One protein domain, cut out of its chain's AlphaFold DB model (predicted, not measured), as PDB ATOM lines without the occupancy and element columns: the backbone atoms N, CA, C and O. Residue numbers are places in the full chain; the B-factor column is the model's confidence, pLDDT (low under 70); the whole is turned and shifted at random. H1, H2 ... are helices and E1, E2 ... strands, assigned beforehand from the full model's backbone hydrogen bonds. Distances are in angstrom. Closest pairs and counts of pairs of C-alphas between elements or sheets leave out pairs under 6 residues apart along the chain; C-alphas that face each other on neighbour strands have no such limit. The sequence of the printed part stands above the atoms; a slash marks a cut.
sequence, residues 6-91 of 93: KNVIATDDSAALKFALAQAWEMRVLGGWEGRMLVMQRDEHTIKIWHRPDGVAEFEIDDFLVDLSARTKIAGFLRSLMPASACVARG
ATOM      1  N   LYS A   6     -12.305   8.690  16.928       77.88
ATOM      2  CA  LYS A   6     -12.031  10.122  17.106       77.88
ATOM      3  C   LYS A   6     -13.018  10.724  18.086       77.88
ATOM      4  O   LYS A   6     -12.601  11.386  19.031       77.88
ATOM      5  N   ASN A   7     -14.306  10.461  17.871       83.94
ATOM      6  CA  ASN A   7     -15.354  10.960  18.748       83.94
ATOM      7  C   ASN A   7     -15.226  10.373  20.159       83.94
ATOM      8  O   ASN A   7     -15.299  11.120  21.124       83.94
ATOM      9  N   VAL A   8     -14.943   9.070  20.281       83.69
ATOM     10  CA  VAL A   8     -14.735   8.400  21.580       83.69
ATOM     11  C   VAL A   8     -13.610   9.051  22.388       83.69
ATOM     12  O   VAL A   8     -13.789   9.319  23.574       83.69
ATOM     13  N   ILE A   9     -12.465   9.335  21.757       80.75
ATOM     14  CA  ILE A   9     -11.339  10.009  22.419       80.75
ATOM     15  C   ILE A   9     -11.705  11.452  22.779       80.75
ATOM     16  O   ILE A   9     -11.435  11.885  23.897       80.75
ATOM     17  N   ALA A  10     -12.344  12.185  21.862       84.12
ATOM     18  CA  ALA A  10     -12.726  13.579  22.083       84.12
ATOM     19  C   ALA A  10     -13.736  13.753  23.231       84.12
ATOM     20  O   ALA A  10     -13.693  14.761  23.933       84.12
ATOM     21  N   THR A  11     -14.628  12.781  23.440       88.94
ATOM     22  CA  THR A  11     -15.643  12.806  24.505       88.94
ATOM     23  C   THR A  11     -15.223  12.073  25.781       88.94
ATOM     24  O   THR A  11     -16.001  12.028  26.735       88.94
ATOM     25  N   ASP A  12     -14.011  11.507  25.823       87.44
ATOM     26  CA  ASP A  12     -13.522  10.655  26.916       87.44
ATOM     27  C   ASP A  12     -14.497   9.505  27.273       87.44
ATOM     28  O   ASP A  12     -14.700   9.127  28.436       87.44
ATOM     29  N   ASP A  13     -15.144   8.937  26.251       89.00
ATOM     30  CA  ASP A  13     -16.157   7.895  26.412       89.00
ATOM     31  C   ASP A  13     -15.523   6.506  26.582       89.00
ATOM     32  O   ASP A  13     -15.504   5.648  25.694       89.00
ATOM     33  N   SER A  14     -15.014   6.257  27.788       85.31
ATOM     34  CA  SER A  14     -14.458   4.947  28.147       85.31
ATOM     35  C   SER A  14     -15.461   3.788  28.040       85.31
ATOM     36  O   SER A  14     -15.030   2.641  27.931       85.31
ATOM     37  N   ALA A  15     -16.776   4.037  28.073       85.81
ATOM     38  CA  ALA A  15     -17.780   2.980  27.969       85.81
ATOM     39  C   ALA A  15     -17.921   2.510  26.519       85.81
ATOM     40  O   ALA A  15     -17.854   1.306  26.260       85.81
ATOM     41  N   ALA A  16     -18.022   3.450  25.574       83.62
ATOM     42  CA  ALA A  16     -17.986   3.149  24.146       83.62
ATOM     43  C   ALA A  16     -16.666   2.475  23.753       83.62
ATOM     44  O   ALA A  16     -16.676   1.491  23.010       83.62
ATOM     45  N   LEU A  17     -15.543   2.942  24.316       79.94
ATOM     46  CA  LEU A  17     -14.244   2.310  24.118       79.94
ATOM     47  C   LEU A  17     -14.252   0.858  24.612       79.94
ATOM     48  O   LEU A  17     -13.970  -0.041  23.829       79.94
ATOM     49  N   LYS A  18     -14.635   0.607  25.872       80.25
ATOM     50  CA  LYS A  18     -14.727  -0.746  26.457       80.25
ATOM     51  C   LYS A  18     -15.618  -1.677  25.641       80.25
ATOM     52  O   LYS A  18     -15.238  -2.823  25.406       80.25
ATOM     53  N   PHE A  19     -16.782  -1.192  25.210       82.12
ATOM     54  CA  PHE A  19     -17.711  -1.964  24.392       82.12
ATOM     55  C   PHE A  19     -17.086  -2.358  23.052       82.12
ATOM     56  O   PHE A  19     -17.161  -3.518  22.653       82.12
ATOM     57  N   ALA A  20     -16.415  -1.417  22.388       75.12
ATOM     58  CA  ALA A  20     -15.715  -1.704  21.147       75.12
ATOM     59  C   ALA A  20     -14.543  -2.667  21.352       75.12
ATOM     60  O   ALA A  20     -14.397  -3.612  20.582       75.12
ATOM     61  N   LEU A  21     -13.749  -2.475  22.415       71.38
ATOM     62  CA  LEU A  21     -12.622  -3.351  22.735       71.38
ATOM     63  C   LEU A  21     -13.085  -4.788  22.948       71.38
ATOM     64  O   LEU A  21     -12.466  -5.705  22.426       71.38
ATOM     65  N   ALA A  22     -14.195  -4.993  23.661       73.50
ATOM     66  CA  ALA A  22     -14.754  -6.321  23.899       73.50
ATOM     67  C   ALA A  22     -15.079  -7.086  22.601       73.50
ATOM     68  O   ALA A  22     -15.118  -8.314  22.620       73.50
ATOM     69  N   GLN A  23     -15.277  -6.379  21.483       73.62
ATOM     70  CA  GLN A  23     -15.596  -6.962  20.178       73.62
ATOM     71  C   GLN A  23     -14.437  -6.922  19.170       73.62
ATOM     72  O   GLN A  23     -14.528  -7.572  18.133       73.62
ATOM     73  N   ALA A  24     -13.366  -6.177  19.451       72.88
ATOM     74  CA  ALA A  24     -12.289  -5.878  18.502       72.88
ATOM     75  C   ALA A  24     -10.968  -6.611  18.800       72.88
ATOM     76  O   ALA A  24      -9.937  -6.284  18.215       72.88
ATOM     77  N   TRP A  25     -10.976  -7.584  19.715       73.94
ATOM     78  CA  TRP A  25      -9.812  -8.434  19.950       73.94
ATOM     79  C   TRP A  25      -9.617  -9.398  18.786       73.94
ATOM     80  O   TRP A  25     -10.426 -10.302  18.575       73.94
ATOM     81  N   GLU A  26      -8.505  -9.248  18.080       73.94
ATOM     82  CA  GLU A  26      -8.116 -10.163  17.016       73.94
ATOM     83  C   GLU A  26      -7.003 -11.085  17.501       73.94
ATOM     84  O   GLU A  26      -6.040 -10.642  18.129       73.94
ATOM     85  N   MET A  27      -7.109 -12.379  17.194       74.81
ATOM     86  CA  MET A  27      -5.981 -13.288  17.384       74.81
ATOM     87  C   MET A  27      -4.891 -12.935  16.371       74.81
ATOM     88  O   MET A  27      -5.134 -12.906  15.164       74.81
ATOM     89  N   ARG A  28      -3.687 -12.656  16.863       75.00
ATOM     90  CA  ARG A  28      -2.512 -12.343  16.047       75.00
ATOM     91  C   ARG A  28      -1.324 -13.166  16.521       75.00
ATOM     92  O   ARG A  28      -1.190 -13.441  17.711       75.00
ATOM     93  N   VAL A  29      -0.464 -13.536  15.576       69.56
ATOM     94  CA  VAL A  29       0.841 -14.140  15.858       69.56
ATOM     95  C   VAL A  29       1.898 -13.056  15.718       69.56
ATOM     96  O   VAL A  29       2.065 -12.493  14.637       69.56
ATOM     97  N   LEU A  30       2.616 -12.776  16.799       66.00
ATOM     98  CA  LEU A  30       3.761 -11.868  16.821       66.00
ATOM     99  C   LEU A  30       4.911 -12.603  17.521       66.00
ATOM    100  O   LEU A  30       4.717 -13.259  18.540       66.00
ATOM    101  N   GLY A  31       6.110 -12.584  16.931       63.56
ATOM    102  CA  GLY A  31       7.300 -13.204  17.536       63.56
ATOM    103  C   GLY A  31       7.197 -14.707  17.851       63.56
ATOM    104  O   GLY A  31       7.924 -15.183  18.718       63.56
ATOM    105  N   GLY A  32       6.304 -15.451  17.185       67.44
ATOM    106  CA  GLY A  32       6.114 -16.895  17.394       67.44
ATOM    107  C   GLY A  32       5.063 -17.279  18.441       67.44
ATOM    108  O   GLY A  32       4.890 -18.465  18.703       67.44
ATOM    109  N   TRP A  33       4.336 -16.308  19.001       62.41
ATOM    110  CA  TRP A  33       3.278 -16.548  19.986       62.41
ATOM    111  C   TRP A  33       1.941 -16.005  19.483       62.41
ATOM    112  O   TRP A  33       1.872 -14.890  18.964       62.41
ATOM    113  N   GLU A  34       0.874 -16.786  19.648       69.19
ATOM    114  CA  GLU A  34      -0.502 -16.334  19.426       69.19
ATOM    115  C   GLU A  34      -0.966 -15.493  20.608       69.19
ATOM    116  O   GLU A  34      -0.811 -15.908  21.743       69.19
ATOM    117  N   GLY A  35      -1.578 -14.338  20.384       68.69
ATOM    118  CA  GLY A  35      -2.216 -13.572  21.449       68.69
ATOM    119  C   GLY A  35      -3.339 -12.702  20.917       68.69
ATOM    120  O   GLY A  35      -3.610 -12.676  19.717       68.69
ATOM    121  N   ARG A  36      -4.013 -11.987  21.817       68.94
ATOM    122  CA  ARG A  36      -5.082 -11.063  21.437       68.94
ATOM    123  C   ARG A  36      -4.499  -9.680  21.246       68.94
ATOM    124  O   ARG A  36      -3.919  -9.126  22.174       68.94
ATOM    125  N   MET A  37      -4.668  -9.126  20.059       72.56
ATOM    126  CA  MET A  37      -4.218  -7.791  19.724       72.56
ATOM    127  C   MET A  37      -5.423  -6.900  19.473       72.56
ATOM    128  O   MET A  37      -6.348  -7.256  18.746       72.56
ATOM    129  N   LEU A  38      -5.389  -5.730  20.084       70.88
ATOM    130  CA  LEU A  38      -6.271  -4.634  19.763       70.88
ATOM    131  C   LEU A  38      -5.498  -3.638  18.912       70.88
ATOM    132  O   LEU A  38      -4.424  -3.199  19.319       70.88
ATOM    133  N   VAL A  39      -6.078  -3.237  17.784       71.62
ATOM    134  CA  VAL A  39      -5.568  -2.142  16.956       71.62
ATOM    135  C   VAL A  39      -6.619  -1.047  16.900       71.62
ATOM    136  O   VAL A  39      -7.738  -1.271  16.447       71.62
ATOM    137  N   MET A  40      -6.260   0.148  17.349       73.06
ATOM    138  CA  MET A  40      -7.068   1.350  17.179       73.06
ATOM    139  C   MET A  40      -6.324   2.288  16.242       73.06
ATOM    140  O   MET A  40      -5.157   2.576  16.475       73.06
ATOM    141  N   GLN A  41      -6.984   2.769  15.194       69.75
ATOM    142  CA  GLN A  41      -6.382   3.687  14.231       69.75
ATOM    143  C   GLN A  41      -7.140   5.008  14.216       69.75
ATOM    144  O   GLN A  41      -8.351   5.025  13.989       69.75
ATOM    145  N   ARG A  42      -6.420   6.113  14.393       69.00
ATOM    146  CA  ARG A  42      -6.921   7.469  14.179       69.00
ATOM    147  C   ARG A  42      -5.983   8.177  13.218       69.00
ATOM    148  O   ARG A  42      -4.830   8.406  13.558       69.00
ATOM    149  N   ASP A  43      -6.515   8.596  12.074       74.69
ATOM    150  CA  ASP A  43      -5.716   9.259  11.042       74.69
ATOM    151  C   ASP A  43      -4.508   8.372  10.662       74.69
ATOM    152  O   ASP A  43      -4.704   7.214  10.278       74.69
ATOM    153  N   GLU A  44      -3.287   8.885  10.809       70.69
ATOM    154  CA  GLU A  44      -2.032   8.167  10.545       70.69
ATOM    155  C   GLU A  44      -1.468   7.447  11.784       70.69
ATOM    156  O   GLU A  44      -0.486   6.716  11.682       70.69
ATOM    157  N   HIS A  45      -2.104   7.606  12.946       68.38
ATOM    158  CA  HIS A  45      -1.628   7.069  14.215       68.38
ATOM    159  C   HIS A  45      -2.349   5.768  14.579       68.38
ATOM    160  O   HIS A  45      -3.565   5.623  14.392       68.38
ATOM    161  N   THR A  46      -1.609   4.821  15.158       70.06
ATOM    162  CA  THR A  46      -2.156   3.545  15.634       70.06
ATOM    163  C   THR A  46      -1.779   3.275  17.080       70.06
ATOM    164  O   THR A  46      -0.624   3.423  17.463       70.06
ATOM    165  N   ILE A  47      -2.742   2.801  17.862       72.06
ATOM    166  CA  ILE A  47      -2.512   2.209  19.176       72.06
ATOM    167  C   ILE A  47      -2.663   0.701  19.036       72.06
ATOM    168  O   ILE A  47      -3.695   0.222  18.560       72.06
ATOM    169  N   LYS A  48      -1.658  -0.042  19.490       73.69
ATOM    170  CA  LYS A  48      -1.668  -1.499  19.528       73.69
ATOM    171  C   LYS A  48      -1.482  -1.981  20.961       73.69
ATOM    172  O   LYS A  48      -0.512  -1.634  21.634       73.69
ATOM    173  N   ILE A  49      -2.417  -2.803  21.420       74.12
ATOM    174  CA  ILE A  49      -2.341  -3.470  22.723       74.12
ATOM    175  C   ILE A  49      -2.298  -4.960  22.462       74.12
ATOM    176  O   ILE A  49      -3.217  -5.489  21.841       74.12
ATOM    177  N   TRP A  50      -1.266  -5.641  22.937       73.88
ATOM    178  CA  TRP A  50      -1.122  -7.076  22.755       73.88
ATOM    179  C   TRP A  50      -1.168  -7.787  24.101       73.88
ATOM    180  O   TRP A  50      -0.344  -7.537  24.965       73.88
ATOM    181  N   HIS A  51      -2.129  -8.688  24.269       71.38
ATOM    182  CA  HIS A  51      -2.199  -9.648  25.363       71.38
ATOM    183  C   HIS A  51      -1.591 -10.982  24.924       71.38
ATOM    184  O   HIS A  51      -2.160 -11.673  24.068       71.38
ATOM    185  N   ARG A  52      -0.463 -11.363  25.525       70.62
ATOM    186  CA  ARG A  52       0.141 -12.683  25.326       70.62
ATOM    187  C   ARG A  52      -0.575 -13.749  26.176       70.62
ATOM    188  O   ARG A  52      -1.205 -13.413  27.184       70.62
ATOM    189  N   PRO A  53      -0.481 -15.043  25.813       65.75
ATOM    190  CA  PRO A  53      -1.102 -16.143  26.560       65.75
ATOM    191  C   PRO A  53      -0.540 -16.333  27.967       65.75
ATOM    192  O   PRO A  53      -1.231 -16.853  28.836       65.75
ATOM    193  N   ASP A  54       0.708 -15.919  28.186       69.12
ATOM    194  CA  ASP A  54       1.392 -15.956  29.481       69.12
ATOM    195  C   ASP A  54       0.929 -14.839  30.440       69.12
ATOM    196  O   ASP A  54       1.402 -14.759  31.572       69.12
ATOM    197  N   GLY A  55      -0.015 -13.995  30.007       60.91
ATOM    198  CA  GLY A  55      -0.563 -12.890  30.791       60.91
ATOM    199  C   GLY A  55       0.275 -11.611  30.740       60.91
ATOM    200  O   GLY A  55      -0.113 -10.616  31.352       60.91
ATOM    201  N   VAL A  56       1.390 -11.601  30.004       64.31
ATOM    202  CA  VAL A  56       2.176 -10.389  29.761       64.31
ATOM    203  C   VAL A  56       1.511  -9.594  28.644       64.31
ATOM    204  O   VAL A  56       1.234 -10.130  27.571       64.31
ATOM    205  N   ALA A  57       1.256  -8.307  28.870       63.19
ATOM    206  CA  ALA A  57       0.762  -7.439  27.813       63.19
ATOM    207  C   ALA A  57       1.859  -6.491  27.300       63.19
ATOM    208  O   ALA A  57       2.517  -5.797  28.077       63.19
ATOM    209  N   GLU A  58       2.076  -6.505  25.986       65.69
ATOM    210  CA  GLU A  58       3.001  -5.627  25.268       65.69
ATOM    211  C   GLU A  58       2.219  -4.448  24.675       65.69
ATOM    212  O   GLU A  58       1.120  -4.604  24.137       65.69
ATOM    213  N   PHE A  59       2.781  -3.245  24.806       64.88
ATOM    214  CA  PHE A  59       2.113  -1.995  24.445       64.88
ATOM    215  C   PHE A  59       2.954  -1.221  23.450       64.88
ATOM    216  O   PHE A  59       4.048  -0.764  23.791       64.88
ATOM    217  N   GLU A  60       2.395  -1.003  22.267       67.38
ATOM    218  CA  GLU A  60       2.902  -0.066  21.272       67.38
ATOM    219  C   GLU A  60       1.833   1.019  21.124       67.38
ATOM    220  O   GLU A  60       0.826   0.860  20.434       67.38
ATOM    221  N   ILE A  61       2.010   2.094  21.882       63.50
ATOM    222  CA  ILE A  61       1.101   3.236  21.897       63.50
ATOM    223  C   ILE A  61       1.845   4.377  21.237       63.50
ATOM    224  O   ILE A  61       2.945   4.721  21.665       63.50
ATOM    225  N   ASP A  62       1.244   4.942  20.199       62.72
ATOM    226  CA  ASP A  62       1.636   6.258  19.734       62.72
ATOM    227  C   ASP A  62       1.084   7.298  20.721       62.72
ATOM    228  O   ASP A  62      -0.126   7.548  20.771       62.72
ATOM    229  N   ASP A  63       1.965   7.855  21.555       56.28
ATOM    230  CA  ASP A  63       1.611   8.805  22.617       56.28
ATOM    231  C   ASP A  63       0.963  10.098  22.070       56.28
ATOM    232  O   ASP A  63       0.306  10.819  22.820       56.28
ATOM    233  N   PHE A  64       1.053  10.378  20.758       58.75
ATOM    234  CA  PHE A  64       0.323  11.488  20.122       58.75
ATOM    235  C   PHE A  64      -1.201  11.318  20.140       58.75
ATOM    236  O   PHE A  64      -1.947  12.283  19.958       58.75
ATOM    237  N   LEU A  65      -1.681  10.088  20.324       66.38
ATOM    238  CA  LEU A  65      -3.082   9.731  20.149       66.38
ATOM    239  C   LEU A  65      -3.864   9.825  21.471       66.38
ATOM    240  O   LEU A  65      -5.007  10.292  21.480       66.38
ATOM    241  N   VAL A  66      -3.238   9.419  22.582       70.31
ATOM    242  CA  VAL A  66      -3.760   9.539  23.950       70.31
ATOM    243  C   VAL A  66      -2.595   9.817  24.899       70.31
ATOM    244  O   VAL A  66      -1.731   8.964  25.074       70.31
ATOM    245  N   ASP A  67      -2.625  10.963  25.580       77.81
ATOM    246  CA  ASP A  67      -1.722  11.230  26.701       77.81
ATOM    247  C   ASP A  67      -2.068  10.295  27.875       77.81
ATOM    248  O   ASP A  67      -3.051  10.496  28.594       77.81
ATOM    249  N   LEU A  68      -1.260   9.251  28.068       78.38
ATOM    250  CA  LEU A  68      -1.432   8.269  29.143       78.38
ATOM    251  C   LEU A  68      -1.179   8.845  30.538       78.38
ATOM    252  O   LEU A  68      -1.570   8.218  31.526       78.38
ATOM    253  N   SER A  69      -0.525  10.003  30.650       81.38
ATOM    254  CA  SER A  69      -0.338  10.698  31.926       81.38
ATOM    255  C   SER A  69      -1.593  11.471  32.344       81.38
ATOM    256  O   SER A  69      -1.807  11.720  33.537       81.38
ATOM    257  N   ALA A  70      -2.479  11.773  31.389       85.06
ATOM    258  CA  ALA A  70      -3.712  12.492  31.644       85.06
ATOM    259  C   ALA A  70      -4.634  11.740  32.619       85.06
ATOM    260  O   ALA A  70      -4.616  10.514  32.771       85.06
ATOM    261  N   ARG A  71      -5.500  12.502  33.294       87.19
ATOM    262  CA  ARG A  71      -6.519  11.973  34.217       87.19
ATOM    263  C   ARG A  71      -7.853  11.671  33.521       87.19
ATOM    264  O   ARG A  71      -8.906  11.765  34.145       87.19
ATOM    265  N   THR A  72      -7.812  11.332  32.235       88.06
ATOM    266  CA  THR A  72      -8.995  10.956  31.452       88.06
ATOM    267  C   THR A  72      -9.409   9.516  31.759       88.06
ATOM    268  O   THR A  72      -8.593   8.682  32.173       88.06
ATOM    269  N   LYS A  73     -10.689   9.198  31.569       88.81
ATOM    270  CA  LYS A  73     -11.223   7.843  31.754       88.81
ATOM    271  C   LYS A  73     -10.583   6.868  30.774       88.81
ATOM    272  O   LYS A  73     -10.317   5.726  31.146       88.81
ATOM    273  N   ILE A  74     -10.325   7.308  29.544       85.12
ATOM    274  CA  ILE A  74      -9.640   6.512  28.527       85.12
ATOM    275  C   ILE A  74      -8.196   6.226  28.945       85.12
ATOM    276  O   ILE A  74      -7.817   5.058  28.950       85.12
ATOM    277  N   ALA A  75      -7.418   7.229  29.372       83.06
ATOM    278  CA  ALA A  75      -6.046   7.000  29.838       83.06
ATOM    279  C   ALA A  75      -6.017   6.043  31.038       83.06
ATOM    280  O   ALA A  75      -5.265   5.069  31.037       83.06
ATOM    281  N   GLY A  76      -6.902   6.245  32.021       85.12
ATOM    282  CA  GLY A  76      -7.032   5.343  33.168       85.12
ATOM    283  C   GLY A  76      -7.390   3.909  32.769       85.12
ATOM    284  O   GLY A  76      -6.823   2.955  33.297       85.12
ATOM    285  N   PHE A  77      -8.293   3.742  31.804       84.50
ATOM    286  CA  PHE A  77      -8.648   2.425  31.293       84.50
ATOM    287  C   PHE A  77      -7.493   1.764  30.534       84.50
ATOM    288  O   PHE A  77      -7.201   0.600  30.794       84.50
ATOM    289  N   LEU A  78      -6.797   2.486  29.654       79.56
ATOM    290  CA  LEU A  78      -5.642   1.948  28.933       79.56
ATOM    291  C   LEU A  78      -4.533   1.524  29.903       79.56
ATOM    292  O   LEU A  78      -4.002   0.426  29.751       79.56
ATOM    293  N   ARG A  79      -4.256   2.317  30.949       80.88
ATOM    294  CA  ARG A  79      -3.341   1.927  32.037       80.88
ATOM    295  C   ARG A  79      -3.795   0.656  32.756       80.88
ATOM    296  O   ARG A  79      -2.965  -0.184  33.062       80.88
ATOM    297  N   SER A  80      -5.099   0.461  32.968       81.38
ATOM    298  CA  SER A  80      -5.614  -0.766  33.607       81.38
ATOM    299  C   SER A  80      -5.427  -2.038  32.774       81.38
ATOM    300  O   SER A  80      -5.504  -3.137  33.318       81.38
ATOM    301  N   LEU A  81      -5.191  -1.900  31.466       75.19
ATOM    302  CA  LEU A  81      -4.853  -3.027  30.597       75.19
ATOM    303  C   LEU A  81      -3.351  -3.343  30.646       75.19
ATOM    304  O   LEU A  81      -2.953  -4.437  30.256       75.19
ATOM    305  N   MET A  82      -2.520  -2.405  31.113       74.44
ATOM    306  CA  MET A  82      -1.066  -2.542  31.153       74.44
ATOM    307  C   MET A  82      -0.587  -3.345  32.360       74.44
ATOM    308  O   MET A  82      -1.109  -3.176  33.465       74.44
ATOM    309  N   PRO A  83       0.466  -4.173  32.210       70.81
ATOM    310  CA  PRO A  83       1.176  -4.691  33.360       70.81
ATOM    311  C   PRO A  83       1.860  -3.524  34.077       70.81
ATOM    312  O   PRO A  83       2.333  -2.575  33.446       70.81
ATOM    313  N   ALA A  84       1.977  -3.623  35.401       72.69
ATOM    314  CA  ALA A  84       2.558  -2.566  36.230       72.69
ATOM    315  C   ALA A  84       3.959  -2.125  35.756       72.69
ATOM    316  O   ALA A  84       4.287  -0.942  35.806       72.69
ATOM    317  N   SER A  85       4.770  -3.050  35.231       69.94
ATOM    318  CA  SER A  85       6.090  -2.751  34.661       69.94
ATOM    319  C   SER A  85       6.030  -1.822  33.441       69.94
ATOM    320  O   SER A  85       6.890  -0.954  33.298       69.94
ATOM    321  N   ALA A  86       5.011  -1.957  32.587       70.62
ATOM    322  CA  ALA A  86       4.820  -1.097  31.421       70.62
ATOM    323  C   ALA A  86       4.321   0.304  31.807       70.62
ATOM    324  O   ALA A  86       4.705   1.275  31.153       70.62
ATOM    325  N   CYS A  87       3.523   0.416  32.876       71.50
ATOM    326  CA  CYS A  87       3.146   1.702  33.470       71.50
ATOM    327  C   CYS A  87       4.379   2.437  34.023       71.50
ATOM    328  O   CYS A  87       4.631   3.588  33.665       71.50
ATOM    329  N   VAL A  88       5.210   1.739  34.810       76.06
ATOM    330  CA  VAL A  88       6.436   2.295  35.413       76.06
ATOM    331  C   VAL A  88       7.434   2.766  34.355       76.06
ATOM    332  O   VAL A  88       7.948   3.876  34.466       76.06
ATOM    333  N   ALA A  89       7.678   1.973  33.306       71.75
ATOM    334  CA  ALA A  89       8.588   2.349  32.217       71.75
ATOM    335  C   ALA A  89       8.157   3.634  31.483       71.75
ATOM    336  O   ALA A  89       8.993   4.323  30.906       71.75
ATOM    337  N   ARG A  90       6.859   3.958  31.526       73.00
ATOM    338  CA  ARG A  90       6.264   5.164  30.935       73.00
ATOM    339  C   ARG A  90       6.046   6.299  31.940       73.00
ATOM    340  O   ARG A  90       5.521   7.340  31.566       73.00
ATOM    341  N   GLY A  91       6.427   6.117  33.207       76.06
ATOM    342  CA  GLY A  91       6.237   7.128  34.251       76.06
ATOM    343  C   GLY A  91       4.768   7.403  34.594       76.06
ATOM    344  O   GLY A  91       4.449   8.491  35.069       76.06
TER     345      GLY A  91
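What this domain is: This is residues 6 to 91 of the 93 residues of an uncharacterized protein of Acetobacter orientalis (UniProt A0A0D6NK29). A strongly twisted wall of four strands, E1 to E4, swings away at one end of the long axis, where E2 bends and pairs with E1. Helices H2 and H3 pack on each other and graze this wall with their last residues, with H1 at the corner before H2 and H4 near H3 and E4. There are 86 residues printed, with four named helices and four named strands in the order H1 H2 E1 E2 E3 E4 H3 H4; the sheet, E1 E2 E3 E4, is antiparallel and the class is mixed. It is compact, with a radius of gyration of the C-alphas of 12.7 A and spans of 37 by 28 by 24 A.

How they stand to each other: H1, residues 6 to 10, and H2, residues 14 to 23, only just touch, only at the corner, with 3 pairs of C-alphas within 8 A, the closest Val 8 and Leu 17 at 6.6 A. E1, residues 26 to 30, and E2, residues 33 to 42, form a hairpin, with N 28 and O 35 2.9 A apart; E2 bends by 57 degrees at residue 36. E3, residues 45 to 51, has N 47 2.8 A from O 40 of E2. E4, residues 57 to 61, has N 58 2.8 A from O 50 of E3, in a meander, each strand the antiparallel neighbour of the one before. H3, residues 73 to 81, touches H2 at a steep tilt of 41 degrees, the same way, closest at the C-alphas of Ser 14 and Ile 74, 5.1 A. H4, residues 84 to 89, only grazes the sheet. Each O i to N i+4 pair is within hydrogen-bond range in H1, H3 and H4, and 5 of 6 in H2.

Where its parts are: H1 begins at C-alpha 6 (-12.031, 10.122, 17.106), and H4 ends at C-alpha 89 (8.588, 2.349, 32.217). First to last C-alpha, E2 measures 26.7 A, E3 20.1 A and H2 14.4 A.

The domain as a whole: The C-alphas farthest apart, Thr 11 and Gly 32, are 37.5 A apart. The printed part has no cut; the link E4 to H3 is long. pLDDT is under 70 at 25 residues, among them 29 to 36 and 53 to 65.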